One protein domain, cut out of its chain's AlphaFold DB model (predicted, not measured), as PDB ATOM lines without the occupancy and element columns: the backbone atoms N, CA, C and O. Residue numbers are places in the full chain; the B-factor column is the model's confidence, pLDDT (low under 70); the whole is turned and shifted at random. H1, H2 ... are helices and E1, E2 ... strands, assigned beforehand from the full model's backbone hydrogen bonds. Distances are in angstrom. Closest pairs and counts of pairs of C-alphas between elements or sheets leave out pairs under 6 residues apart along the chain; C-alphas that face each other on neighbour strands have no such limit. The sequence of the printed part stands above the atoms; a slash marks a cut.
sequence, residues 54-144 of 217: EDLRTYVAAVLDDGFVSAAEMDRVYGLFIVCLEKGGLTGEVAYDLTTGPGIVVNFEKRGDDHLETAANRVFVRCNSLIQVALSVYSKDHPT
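AT A GLANCE: This is residues 54 to 144 of the 217 residues of an uncharacterized protein of Actinobacteria bacterium (UniProt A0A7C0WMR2). A small two-stranded hairpin, E1 and E2, lies lengthwise and loosely over H2 and H3, on the side away from H1; these three helices make an up-and-down bundle, each running against the one before it in the chain. H2 and H3 lie side by side in the middle, and the long H3 makes most of the longest axis. The printed part has 91 residues, with three named helices and two named strands in the order H1, H2, E1, E2, H3; the sheet is antiparallel and the class is mostly helix. The whole is compact, with a radius of gyration of the C-alphas of 13.6 A, and flat in outline, spanning 42 by 29 by 16 A.

IN THESE COORDINATES: Look first at the sheet: E1 is residues 92 to 97, 16.0 A from first to last C-alpha, and E2 is residues 103 to 108, 15.9 A. Next find C-alpha 114 at (-10.372, -24.714, -24.799); from there H3 runs 40.9 A to C-alpha 141 at (13.612, 8.396, -25.340), with a kink of 31 degrees near residue 131. H2 is residues 71 to 87, 24.2 A long. H1, residues 54 to 65, begins at C-alpha 54, (-6.688, -1.885, -37.575), and is 16.5 A long.

HOW THE PARTS SIT: In the hairpin E1 and E2, at 159 degrees between directions, look for N 93 and O 107 at 2.8 A and N 105 and O 95 at 2.8 A, both within hydrogen-bond range. The closest C-alphas of E2 and H3 are those of Gly 103 and Leu 135, 7.0 A apart; those of H2 and E1 are Ile 82 and Val 94, 7.9 A apart. H2 and H3 touch, closest at the C-alphas of Cys 84 and Cys 127, 5.9 A, at a shallow tilt of 6 degrees, opposite ways. H1 and H2 form a helical hairpin and touch, closest at the C-alphas of Leu 56 and Leu 80, 5.4 A, at a shallow tilt of 21 degrees. H3 touches H1 with residues 127 to 137 alone, closest at the C-alphas of Arg 57 and Leu 130, 6.4 A; they run the same way at a shallow tilt of 20 degrees. H1 is apart from E1 and E2, and E1 is apart from H3. Every O i to N i+4 pair is within hydrogen-bond range in H1 and H2, and 18 of 24 in H3.

THE WHOLE: The two C-alphas farthest apart are those of Asp 66 and Asp 113, 43.0 A. The printed part has no cut, and the four links between its elements are tight. The mean pLDDT of the printed part is 74.2; look for values under 70 at residues 55, 63, 66 and 71, and at 98 to 103, 110 to 117 and 140 to 144.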
ATOM      1  N   GLU A  54      -7.249  -2.632 -36.447       70.06
ATOM      2  CA  GLU A  54      -6.688  -1.885 -37.575       70.06
ATOM      3  C   GLU A  54      -6.419  -0.414 -37.218       70.06
ATOM      4  O   GLU A  54      -5.393   0.121 -37.630       70.06
ATOM      5  N   ASP A  55      -7.249   0.199 -36.366       68.75
ATOM      6  CA  ASP A  55      -7.027   1.558 -35.852       68.75
ATOM      7  C   ASP A  55      -5.790   1.604 -34.949       68.75
ATOM      8  O   ASP A  55      -4.926   2.462 -35.123       68.75
ATOM      9  N   LEU A  56      -5.655   0.629 -34.038       71.62
ATOM     10  CA  LEU A  56      -4.461   0.473 -33.201       71.62
ATOM     11  C   LEU A  56      -3.203   0.272 -34.060       71.62
ATOM     12  O   LEU A  56      -2.185   0.903 -33.799       71.62
ATOM     13  N   ARG A  57      -3.269  -0.562 -35.110       77.00
ATOM     14  CA  ARG A  57      -2.143  -0.751 -36.041       77.00
ATOM     15  C   ARG A  57      -1.802   0.538 -36.782       77.00
ATOM     16  O   ARG A  57      -0.629   0.871 -36.872       77.00
ATOM     17  N   THR A  58      -2.801   1.232 -37.323       80.00
ATOM     18  CA  THR A  58      -2.609   2.447 -38.129       80.00
ATOM     19  C   THR A  58      -2.044   3.580 -37.280       80.00
ATOM     20  O   THR A  58      -1.115   4.257 -37.708       80.00
ATOM     21  N   TYR A  59      -2.545   3.745 -36.053       73.00
ATOM     22  CA  TYR A  59      -2.043   4.756 -35.131       73.00
ATOM     23  C   TYR A  59      -0.620   4.446 -34.652       73.00
ATOM     24  O   TYR A  59       0.241   5.314 -34.740       73.00
ATOM     25  N   VAL A  60      -0.337   3.200 -34.244       76.25
ATOM     26  CA  VAL A  60       1.029   2.774 -33.892       76.25
ATOM     27  C   VAL A  60       1.979   2.924 -35.086       76.25
ATOM     28  O   VAL A  60       3.096   3.381 -34.901       76.25
ATOM     29  N   ALA A  61       1.556   2.607 -36.312       77.50
ATOM     30  CA  ALA A  61       2.391   2.787 -37.500       77.50
ATOM     31  C   ALA A  61       2.730   4.263 -37.777       77.50
ATOM     32  O   ALA A  61       3.865   4.543 -38.141       77.50
ATOM     33  N   ALA A  62       1.787   5.190 -37.572       73.56
ATOM     34  CA  ALA A  62       2.041   6.624 -37.719       73.56
ATOM     35  C   ALA A  62       2.977   7.155 -36.619       73.56
ATOM     36  O   ALA A  62       3.983   7.784 -36.918       73.56
ATOM     37  N   VAL A  63       2.703   6.805 -35.358       69.88
ATOM     38  CA  VAL A  63       3.513   7.166 -34.175       69.88
ATOM     39  C   VAL A  63       4.947   6.604 -34.235       69.88
ATOM     40  O   VAL A  63       5.843   7.103 -33.565       69.88
ATOM     41  N   LEU A  64       5.198   5.571 -35.046       73.81
ATOM     42  CA  LEU A  64       6.540   5.026 -35.277       73.81
ATOM     43  C   LEU A  64       7.285   5.675 -36.459       73.81
ATOM     44  O   LEU A  64       8.502   5.507 -36.538       73.81
ATOM     45  N   ASP A  65       6.601   6.389 -37.361       77.00
ATOM     46  CA  ASP A  65       7.207   7.014 -38.552       77.00
ATOM     47  C   ASP A  65       8.031   8.259 -38.170       77.00
ATOM     48  O   ASP A  65       9.150   8.442 -38.649       77.00
ATOM     49  N   ASP A  66       7.541   9.037 -37.196       68.25
ATOM     50  CA  ASP A  66       8.260  10.166 -36.582       68.25
ATOM     51  C   ASP A  66       9.439   9.724 -35.679       68.25
ATOM     52  O   ASP A  66      10.220  10.551 -35.204       68.25
ATOM     53  N   GLY A  67       9.602   8.415 -35.438       70.62
ATOM     54  CA  GLY A  67      10.730   7.823 -34.705       70.62
ATOM     55  C   GLY A  67      10.766   8.097 -33.194       70.62
ATOM     56  O   GLY A  67      11.676   7.619 -32.518       70.62
ATOM     57  N   PHE A  68       9.783   8.825 -32.669       73.69
ATOM     58  CA  PHE A  68       9.651   9.278 -31.287       73.69
ATOM     59  C   PHE A  68       8.188   9.135 -30.854       73.69
ATOM     60  O   PHE A  68       7.286   9.337 -31.658       73.69
ATOM     61  N   VAL A  69       7.945   8.803 -29.584       71.38
ATOM     62  CA  VAL A  69       6.591   8.628 -29.033       71.38
ATOM     63  C   VAL A  69       6.449   9.527 -27.815       71.38
ATOM     64  O   VAL A  69       7.162   9.326 -26.839       71.38
ATOM     65  N   SER A  70       5.535  10.495 -27.827       70.69
ATOM     66  CA  SER A  70       5.257  11.304 -26.635       70.69
ATOM     67  C   SER A  70       4.359  10.570 -25.631       70.69
ATOM     68  O   SER A  70       3.642   9.625 -25.967       70.69
ATOM     69  N   ALA A  71       4.320  11.050 -24.384       67.62
ATOM     70  CA  ALA A  71       3.420  10.513 -23.357       67.62
ATOM     71  C   ALA A  71       1.929  10.562 -23.766       67.62
ATOM     72  O   ALA A  71       1.185   9.630 -23.477       67.62
ATOM     73  N   ALA A  72       1.503  11.608 -24.484       70.06
ATOM     74  CA  ALA A  72       0.123  11.746 -24.963       70.06
ATOM     75  C   ALA A  72      -0.217  10.748 -26.087       70.06
ATOM     76  O   ALA A  72      -1.356  10.296 -26.207       70.06
ATOM     77  N   GLU A  73       0.769  10.378 -26.903       75.12
ATOM     78  CA  GLU A  73       0.606   9.345 -27.927       75.12
ATOM     79  C   GLU A  73       0.616   7.951 -27.301       75.12
ATOM     80  O   GLU A  73      -0.170   7.097 -27.711       75.12
ATOM     81  N   MET A  74       1.418   7.732 -26.253       76.44
ATOM     82  CA  MET A  74       1.411   6.474 -25.509       76.44
ATOM     83  C   MET A  74       0.085   6.241 -24.765       76.44
ATOM     84  O   MET A  74      -0.469   5.148 -24.877       76.44
ATOM     85  N   ASP A  75      -0.486   7.256 -24.102       73.75
ATOM     86  CA  ASP A  75      -1.841   7.193 -23.517       73.75
ATOM     87  C   ASP A  75      -2.898   6.841 -24.578       73.75
ATOM     88  O   ASP A  75      -3.737   5.955 -24.393       73.75
ATOM     89  N   ARG A  76      -2.796   7.433 -25.774       76.31
ATOM     90  CA  ARG A  76      -3.689   7.097 -26.887       76.31
ATOM     91  C   ARG A  76      -3.468   5.680 -27.436       76.31
ATOM     92  O   ARG A  76      -4.445   5.028 -27.810       76.31
ATOM     93  N   VAL A  77      -2.236   5.161 -27.441       79.31
ATOM     94  CA  VAL A  77      -1.957   3.739 -27.721       79.31
ATOM     95  C   VAL A  77      -2.568   2.841 -26.641       79.31
ATOM     96  O   VAL A  77      -3.152   1.814 -26.988       79.31
ATOM     97  N   TYR A  78      -2.511   3.218 -25.358       78.81
ATOM     98  CA  TYR A  78      -3.162   2.482 -24.267       78.81
ATOM     99  C   TYR A  78      -4.688   2.442 -24.432       78.81
ATOM    100  O   TYR A  78      -5.276   1.362 -24.375       78.81
ATOM    101  N   GLY A  79      -5.329   3.577 -24.727       79.12
ATOM    102  CA  GLY A  79      -6.764   3.633 -25.015       79.12
ATOM    103  C   GLY A  79      -7.166   2.745 -26.200       79.12
ATOM    104  O   GLY A  79      -8.108   1.958 -26.105       79.12
ATOM    105  N   LEU A  80      -6.408   2.791 -27.301       82.62
ATOM    106  CA  LEU A  80      -6.641   1.934 -28.471       82.62
ATOM    107  C   LEU A  80      -6.346   0.447 -28.201       82.62
ATOM    108  O   LEU A  80      -6.986  -0.419 -28.800       82.62
ATOM    109  N   PHE A  81      -5.421   0.130 -27.292       84.94
ATOM    110  CA  PHE A  81      -5.166  -1.236 -26.833       84.94
ATOM    111  C   PHE A  81      -6.345  -1.791 -26.026       84.94
ATOM    112  O   PHE A  81      -6.800  -2.894 -26.327       84.94
ATOM    113  N   ILE A  82      -6.902  -1.015 -25.092       84.81
ATOM    114  CA  ILE A  82      -8.108  -1.396 -24.338       84.81
ATOM    115  C   ILE A  82      -9.267  -1.658 -25.310       84.81
ATOM    116  O   ILE A  82      -9.815  -2.760 -25.331       84.81
ATOM    117  N   VAL A  83      -9.553  -0.715 -26.217       84.88
ATOM    118  CA  VAL A  83     -10.591  -0.874 -27.255       84.88
ATOM    119  C   VAL A  83     -10.332  -2.104 -28.143       84.88
ATOM    120  O   VAL A  83     -11.277  -2.777 -28.554       84.88
ATOM    121  N   CYS A  84      -9.073  -2.460 -28.424       84.75
ATOM    122  CA  CYS A  84      -8.733  -3.675 -29.173       84.75
ATOM    123  C   CYS A  84      -9.155  -4.962 -28.439       84.75
ATOM    124  O   CYS A  84      -9.667  -5.881 -29.084       84.75
ATOM    125  N   LEU A  85      -8.991  -5.022 -27.110       84.38
ATOM    126  CA  LEU A  85      -9.446  -6.147 -26.285       84.38
ATOM    127  C   LEU A  85     -10.984  -6.215 -26.254       84.38
ATOM    128  O   LEU A  85     -11.559  -7.269 -26.537       84.38
ATOM    129  N   GLU A  86     -11.650  -5.081 -26.009       84.38
ATOM    130  CA  GLU A  86     -13.115  -4.980 -25.948       84.38
ATOM    131  C   GLU A  86     -13.792  -5.381 -27.264       84.38
ATOM    132  O   GLU A  86     -14.690  -6.224 -27.282       84.38
ATOM    133  N   LYS A  87     -13.342  -4.828 -28.402       81.75
ATOM    134  CA  LYS A  87     -13.867  -5.204 -29.730       81.75
ATOM    135  C   LYS A  87     -13.501  -6.642 -30.119       81.75
ATOM    136  O   LYS A  87     -14.117  -7.195 -31.025       81.75
ATOM    137  N   GLY A  88     -12.526  -7.246 -29.440       77.06
ATOM    138  CA  GLY A  88     -12.214  -8.671 -29.522       77.06
ATOM    139  C   GLY A  88     -13.107  -9.575 -28.659       77.06
ATOM    140  O   GLY A  88     -12.948 -10.792 -28.720       77.06
ATOM    141  N   GLY A  89     -14.044  -9.014 -27.885       78.75
ATOM    142  CA  GLY A  89     -14.978  -9.759 -27.033       78.75
ATOM    143  C   GLY A  89     -14.416 -10.164 -25.666       78.75
ATOM    144  O   GLY A  89     -15.008 -11.020 -25.001       78.75
ATOM    145  N   LEU A  90     -13.284  -9.579 -25.258       83.75
ATOM    146  CA  LEU A  90     -12.684  -9.784 -23.940       83.75
ATOM    147  C   LEU A  90     -13.303  -8.843 -22.898       83.75
ATOM    148  O   LEU A  90     -13.593  -7.683 -23.187       83.75
ATOM    149  N   THR A  91     -13.434  -9.356 -21.678       86.31
ATOM    150  CA  THR A  91     -13.813  -8.632 -20.458       86.31
ATOM    151  C   THR A  91     -12.718  -8.806 -19.409       86.31
ATOM    152  O   THR A  91     -12.024  -9.829 -19.405       86.31
ATOM    153  N   GLY A  92     -12.529  -7.824 -18.528       87.44
ATOM    154  CA  GLY A  92     -11.520  -7.903 -17.472       87.44
ATOM    155  C   GLY A  92     -11.104  -6.547 -16.918       87.44
ATOM    156  O   GLY A  92     -11.869  -5.590 -16.960       87.44
ATOM    157  N   GLU A  93      -9.869  -6.471 -16.427       88.00
ATOM    158  CA  GLU A  93      -9.257  -5.275 -15.848       88.00
ATOM    159  C   GLU A  93      -7.857  -5.021 -16.432       88.00
ATOM    160  O   GLU A  93      -7.105  -5.952 -16.744       88.00
ATOM    161  N   VAL A  94      -7.479  -3.747 -16.553       83.88
ATOM    162  CA  VAL A  94      -6.119  -3.308 -16.899       83.88
ATOM    163  C   VAL A  94      -5.540  -2.406 -15.818       83.88
ATOM    164  O   VAL A  94      -6.247  -1.567 -15.269       83.88
ATOM    165  N   ALA A  95      -4.246  -2.540 -15.551       78.44
ATOM    166  CA  ALA A  95      -3.483  -1.626 -14.710       78.44
ATOM    167  C   ALA A  95      -2.154  -1.296 -15.399       78.44
ATOM    168  O   ALA A  95      -1.537  -2.169 -16.009       78.44
ATOM    169  N   TYR A  96      -1.691  -0.050 -15.290       74.62
ATOM    170  CA  TYR A  96      -0.287   0.254 -15.576       74.62
ATOM    171  C   TYR A  96       0.595  -0.405 -14.507       74.62
ATOM    172  O   TYR A  96       0.177  -0.523 -13.357       74.62
ATOM    173  N   ASP A  97       1.790  -0.849 -14.868       72.44
ATOM    174  CA  ASP A  97       2.709  -1.523 -13.954       72.44
ATOM    175  C   ASP A  97       4.146  -1.086 -14.254       72.44
ATOM    176  O   ASP A  97       4.541  -0.961 -15.417       72.44
ATOM    177  N   LEU A  98       4.915  -0.830 -13.195       63.94
ATOM    178  CA  LEU A  98       6.345  -0.532 -13.270       63.94
ATOM    179  C   LEU A  98       7.222  -1.656 -12.703       63.94
ATOM    180  O   LEU A  98       8.412  -1.699 -13.018       63.94
ATOM    181  N   THR A  99       6.660  -2.582 -11.918       63.06
ATOM    182  CA  THR A  99       7.414  -3.653 -11.239       63.06
ATOM    183  C   THR A  99       8.052  -4.618 -12.239       63.06
ATOM    184  O   THR A  99       9.200  -5.033 -12.088       63.06
ATOM    185  N   THR A 100       7.338  -4.918 -13.329       58.81
ATOM    186  CA  THR A 100       7.805  -5.760 -14.442       58.81
ATOM    187  C   THR A 100       8.596  -4.988 -15.506       58.81
ATOM    188  O   THR A 100       8.847  -5.515 -16.590       58.81
ATOM    189  N   GLY A 101       8.959  -3.734 -15.232       59.12
ATOM    190  CA  GLY A 101       9.283  -2.753 -16.263       59.12
ATOM    191  C   GLY A 101       8.017  -2.135 -16.880       59.12
ATOM    192  O   GLY A 101       6.909  -2.604 -16.618       59.12
ATOM    193  N   PRO A 102       8.169  -1.067 -17.680       60.06
ATOM    194  CA  PRO A 102       7.064  -0.203 -18.081       60.06
ATOM    195  C   PRO A 102       6.070  -0.875 -19.035       60.06
ATOM    196  O   PRO A 102       6.418  -1.223 -20.166       60.06
ATOM    197  N   GLY A 103       4.806  -0.971 -18.624       67.62
ATOM    198  CA  GLY A 103       3.731  -1.418 -19.504       67.62
ATOM    199  C   GLY A 103       2.367  -1.500 -18.828       67.62
ATOM    200  O   GLY A 103       2.170  -1.030 -17.711       67.62
ATOM    201  N   ILE A 104       1.412  -2.122 -19.519       74.94
ATOM    202  CA  ILE A 104       0.106  -2.479 -18.955       74.94
ATOM    203  C   ILE A 104       0.089  -3.972 -18.632       74.94
ATOM    204  O   ILE A 104       0.355  -4.806 -19.501       74.94
ATOM    205  N   VAL A 105      -0.309  -4.304 -17.406       78.62
ATOM    206  CA  VAL A 105      -0.729  -5.650 -17.017       78.62
ATOM    207  C   VAL A 105      -2.236  -5.773 -17.240       78.62
ATOM    208  O   VAL A 105      -3.018  -4.912 -16.840       78.62
ATOM    209  N   VAL A 106      -2.643  -6.866 -17.885       82.25
ATOM    210  CA  VAL A 106      -4.044  -7.187 -18.187       82.25
ATOM    211  C   VAL A 106      -4.442  -8.441 -17.421       82.25
ATOM    212  O   VAL A 106      -3.769  -9.465 -17.526       82.25
ATOM    213  N   ASN A 107      -5.561  -8.379 -16.707       84.00
ATOM    214  CA  ASN A 107      -6.221  -9.526 -16.099       84.00
ATOM    215  C   ASN A 107      -7.573  -9.719 -16.798       84.00
ATOM    216  O   ASN A 107      -8.486  -8.928 -16.587       84.00
ATOM    217  N   PHE A 108      -7.699 -10.718 -17.677       82.44
ATOM    218  CA  PHE A 108      -8.913 -10.930 -18.479       82.44
ATOM    219  C   PHE A 108      -9.653 -12.217 -18.108       82.44
ATOM    220  O   PHE A 108      -9.046 -13.242 -17.790       82.44
ATOM    221  N   GLU A 109     -10.982 -12.174 -18.184       74.06
ATOM    222  CA  GLU A 109     -11.843 -13.314 -17.892       74.06
ATOM    223  C   GLU A 109     -11.645 -14.427 -18.930       74.06
ATOM    224  O   GLU A 109     -12.013 -14.303 -20.104       74.06
ATOM    225  N   LYS A 110     -11.112 -15.571 -18.491       65.94
ATOM    226  CA  LYS A 110     -11.081 -16.792 -19.303       65.94
ATOM    227  C   LYS A 110     -12.485 -17.388 -19.411       65.94
ATOM    228  O   LYS A 110     -12.914 -18.174 -18.566       65.94
ATOM    229  N   ARG A 111     -13.216 -17.005 -20.457       54.28
ATOM    230  CA  ARG A 111     -14.547 -17.548 -20.759       54.28
ATOM    231  C   ARG A 111     -14.455 -18.960 -21.343       54.28
ATOM    232  O   ARG A 111     -14.148 -19.110 -22.516       54.28
ATOM    233  N   GLY A 112     -14.855 -19.962 -20.563       60.06
ATOM    234  CA  GLY A 112     -15.305 -21.259 -21.079       60.06
ATOM    235  C   GLY A 112     -14.211 -22.216 -21.569       60.06
ATOM    236  O   GLY A 112     -13.142 -22.306 -20.978       60.06
ATOM    237  N   ASP A 113     -14.560 -23.002 -22.587       58.53
ATOM    238  CA  ASP A 113     -13.785 -24.142 -23.089       58.53
ATOM    239  C   ASP A 113     -12.482 -23.774 -23.829       58.53
ATOM    240  O   ASP A 113     -12.241 -22.624 -24.201       58.53
ATOM    241  N   ASP A 114     -11.657 -24.794 -24.094       64.44
ATOM    242  CA  ASP A 114     -10.372 -24.714 -24.799       64.44
ATOM    243  C   ASP A 114     -10.427 -23.902 -26.109       64.44
ATOM    244  O   ASP A 114      -9.438 -23.263 -26.485       64.44
ATOM    245  N   HIS A 115     -11.553 -23.910 -26.836       59.81
ATOM    246  CA  HIS A 115     -11.696 -23.160 -28.085       59.81
ATOM    247  C   HIS A 115     -11.930 -21.669 -27.832       59.81
ATOM    248  O   HIS A 115     -11.336 -20.839 -28.528       59.81
ATOM    249  N   LEU A 116     -12.736 -21.326 -26.826       62.62
ATOM    250  CA  LEU A 116     -12.932 -19.947 -26.385       62.62
ATOM    251  C   LEU A 116     -11.664 -19.372 -25.734       62.62
ATOM    252  O   LEU A 116     -11.263 -18.263 -26.091       62.62
ATOM    253  N   GLU A 117     -10.950 -20.132 -24.894       67.62
ATOM    254  CA  GLU A 117      -9.639 -19.710 -24.375       67.62
ATOM    255  C   GLU A 117      -8.616 -19.524 -25.518       67.62
ATOM    256  O   GLU A 117      -7.889 -18.527 -25.554       67.62
ATOM    257  N   THR A 118      -8.578 -20.428 -26.503       73.81
ATOM    258  CA  THR A 118      -7.699 -20.287 -27.680       73.81
ATOM    259  C   THR A 118      -8.028 -19.033 -28.501       73.81
ATOM    260  O   THR A 118      -7.120 -18.386 -29.035       73.81
ATOM    261  N   ALA A 119      -9.308 -18.668 -28.613       70.12
ATOM    262  CA  ALA A 119      -9.734 -17.440 -29.281       70.12
ATOM    263  C   ALA A 119      -9.327 -16.191 -28.480       70.12
ATOM    264  O   ALA A 119      -8.724 -15.278 -29.049       70.12
ATOM    265  N   ALA A 120      -9.570 -16.184 -27.166       72.88
ATOM    266  CA  ALA A 120      -9.210 -15.096 -26.259       72.88
ATOM    267  C   ALA A 120      -7.697 -14.811 -26.263       72.88
ATOM    268  O   ALA A 120      -7.270 -13.679 -26.505       72.88
ATOM    269  N   ASN A 121      -6.875 -15.855 -26.119       79.12
ATOM    270  CA  ASN A 121      -5.417 -15.748 -26.190       79.12
ATOM    271  C   ASN A 121      -4.939 -15.198 -27.549       79.12
ATOM    272  O   ASN A 121      -3.991 -14.413 -27.603       79.12
ATOM    273  N   ARG A 122      -5.609 -15.543 -28.660       79.75
ATOM    274  CA  ARG A 122      -5.280 -15.012 -29.997       79.75
ATOM    275  C   ARG A 122      -5.604 -13.522 -30.137       79.75
ATOM    276  O   ARG A 122      -4.834 -12.806 -30.778       79.75
ATOM    277  N   VAL A 123      -6.711 -13.056 -29.552       81.44
ATOM    278  CA  VAL A 123      -7.047 -11.622 -29.475       81.44
ATOM    279  C   VAL A 123      -5.989 -10.887 -28.658       81.44
ATOM    280  O   VAL A 123      -5.376  -9.952 -29.173       81.44
ATOM    281  N   PHE A 124      -5.709 -11.359 -27.437       83.06
ATOM    282  CA  PHE A 124      -4.720 -10.750 -26.550       83.06
ATOM    283  C   PHE A 124      -3.345 -10.633 -27.222       83.06
ATOM    284  O   PHE A 124      -2.797  -9.538 -27.287       83.06
ATOM    285  N   VAL A 125      -2.820 -11.714 -27.815       82.88
ATOM    286  CA  VAL A 125      -1.521 -11.695 -28.514       82.88
ATOM    287  C   VAL A 125      -1.504 -10.702 -29.685       82.88
ATOM    288  O   VAL A 125      -0.493 -10.029 -29.883       82.88
ATOM    289  N   ARG A 126      -2.605 -10.562 -30.443       82.06
ATOM    290  CA  ARG A 126      -2.686  -9.624 -31.581       82.06
ATOM    291  C   ARG A 126      -2.784  -8.157 -31.142       82.06
ATOM    292  O   ARG A 126      -2.240  -7.298 -31.828       82.06
ATOM    293  N   CYS A 127      -3.475  -7.860 -30.043       82.88
ATOM    294  CA  CYS A 127      -3.518  -6.505 -29.490       82.88
ATOM    295  C   CYS A 127      -2.188  -6.159 -28.795       82.88
ATOM    296  O   CYS A 127      -1.633  -5.087 -29.037       82.88
ATOM    297  N   ASN A 128      -1.635  -7.086 -28.001       83.38
ATOM    298  CA  ASN A 128      -0.392  -6.899 -27.249       83.38
ATOM    299  C   ASN A 128       0.814  -6.668 -28.177       83.38
ATOM    300  O   ASN A 128       1.640  -5.803 -27.910       83.38
ATOM    301  N   SER A 129       0.912  -7.368 -29.312       81.94
ATOM    302  CA  SER A 129       2.048  -7.180 -30.226       81.94
ATOM    303  C   SER A 129       2.137  -5.783 -30.857       81.94
ATOM    304  O   SER A 129       3.206  -5.428 -31.340       81.94
ATOM    305  N   LEU A 130       1.063  -4.981 -30.839       78.50
ATOM    306  CA  LEU A 130       1.067  -3.605 -31.351       78.50
ATOM    307  C   LEU A 130       1.524  -2.602 -30.277       78.50
ATOM    308  O   LEU A 130       2.454  -1.834 -30.514       78.50
ATOM    309  N   ILE A 131       0.941  -2.662 -29.075       78.88
ATOM    310  CA  ILE A 131       1.341  -1.831 -27.920       78.88
ATOM    311  C   ILE A 131       2.812  -2.056 -27.528       78.88
ATOM    312  O   ILE A 131       3.511  -1.092 -27.228       78.88
ATOM    313  N   GLN A 132       3.322  -3.292 -27.595       80.00
ATOM    314  CA  GLN A 132       4.715  -3.598 -27.233       80.00
ATOM    315  C   GLN A 132       5.751  -2.943 -28.166       80.00
ATOM    316  O   GLN A 132       6.855  -2.633 -27.722       80.00
ATOM    317  N   VAL A 133       5.416  -2.673 -29.435       79.94
ATOM    318  CA  VAL A 133       6.329  -1.948 -30.342       79.94
ATOM    319  C   VAL A 133       6.381  -0.462 -29.981       79.94
ATOM    320  O   VAL A 133       7.474   0.095 -29.895       79.94
ATOM    321  N   ALA A 134       5.231   0.155 -29.687       76.56
ATOM    322  CA  ALA A 134       5.172   1.535 -29.202       76.56
ATOM    323  C   ALA A 134       5.914   1.698 -27.862       76.56
ATOM    324  O   ALA A 134       6.789   2.553 -27.759       76.56
ATOM    325  N   LEU A 135       5.673   0.808 -26.886       75.81
ATOM    326  CA  LEU A 135       6.425   0.749 -25.622       75.81
ATOM    327  C   LEU A 135       7.938   0.631 -25.853       75.81
ATOM    328  O   LEU A 135       8.723   1.291 -25.173       75.81
ATOM    329  N   SER A 136       8.360  -0.183 -26.827       77.19
ATOM    330  CA  SER A 136       9.776  -0.391 -27.145       77.19
ATOM    331  C   SER A 136      10.452   0.837 -27.760       77.19
ATOM    332  O   SER A 136      11.674   0.929 -27.681       77.19
ATOM    333  N   VAL A 137       9.722   1.782 -28.363       74.62
ATOM    334  CA  VAL A 137      10.277   3.092 -28.761       74.62
ATOM    335  C   VAL A 137      10.151   4.092 -27.616       74.62
ATOM    336  O   VAL A 137      11.160   4.662 -27.217       74.62
ATOM    337  N   TYR A 138       8.970   4.209 -27.004       71.69
ATOM    338  CA  TYR A 138       8.704   5.127 -25.895       71.69
ATOM    339  C   TYR A 138       9.741   5.023 -24.763       71.69
ATOM    340  O   TYR A 138      10.293   6.028 -24.330       71.69
ATOM    341  N   SER A 139      10.084   3.798 -24.352       70.19
ATOM    342  CA  SER A 139      11.060   3.518 -23.283       70.19
ATOM    343  C   SER A 139      12.537   3.783 -23.631       70.19
ATOM    344  O   SER A 139      13.392   3.604 -22.764       70.19
ATOM    345  N   LYS A 140      12.867   4.192 -24.867       69.69
ATOM    346  CA  LYS A 140      14.226   4.633 -25.236       69.69
ATOM    347  C   LYS A 140      14.444   6.109 -24.923       69.69
ATOM    348  O   LYS A 140      15.465   6.465 -24.342       69.69
ATOM    349  N   ASP A 141      13.482   6.937 -25.319       60.56
ATOM    350  CA  ASP A 141      13.612   8.396 -25.340       60.56
ATOM    351  C   ASP A 141      12.854   9.074 -24.187       60.56
ATOM    352  O   ASP A 141      13.195  10.189 -23.791       60.56
ATOM    353  N   HIS A 142      11.888   8.375 -23.575       57.50
ATOM    354  CA  HIS A 142      11.255   8.772 -22.320       57.50
ATOM    355  C   HIS A 142      11.605   7.814 -21.172       57.50
ATOM    356  O   HIS A 142      11.300   6.621 -21.251       57.50
ATOM    357  N   PRO A 143      12.127   8.315 -20.034       55.22
ATOM    358  CA  PRO A 143      12.025   7.586 -18.776       55.22
ATOM    359  C   PRO A 143      10.531   7.525 -18.402       55.22
ATOM    360  O   PRO A 143       9.871   8.547 -18.248       55.22
ATOM    361  N   THR A 144       9.970   6.319 -18.345       50.50
ATOM    362  CA  THR A 144       8.616   6.071 -18.871       50.50
ATOM    363  C   THR A 144       7.433   6.646 -18.085       50.50
ATOM    364  O   THR A 144       7.285   6.344 -16.900       50.50
TER     365      THR A 144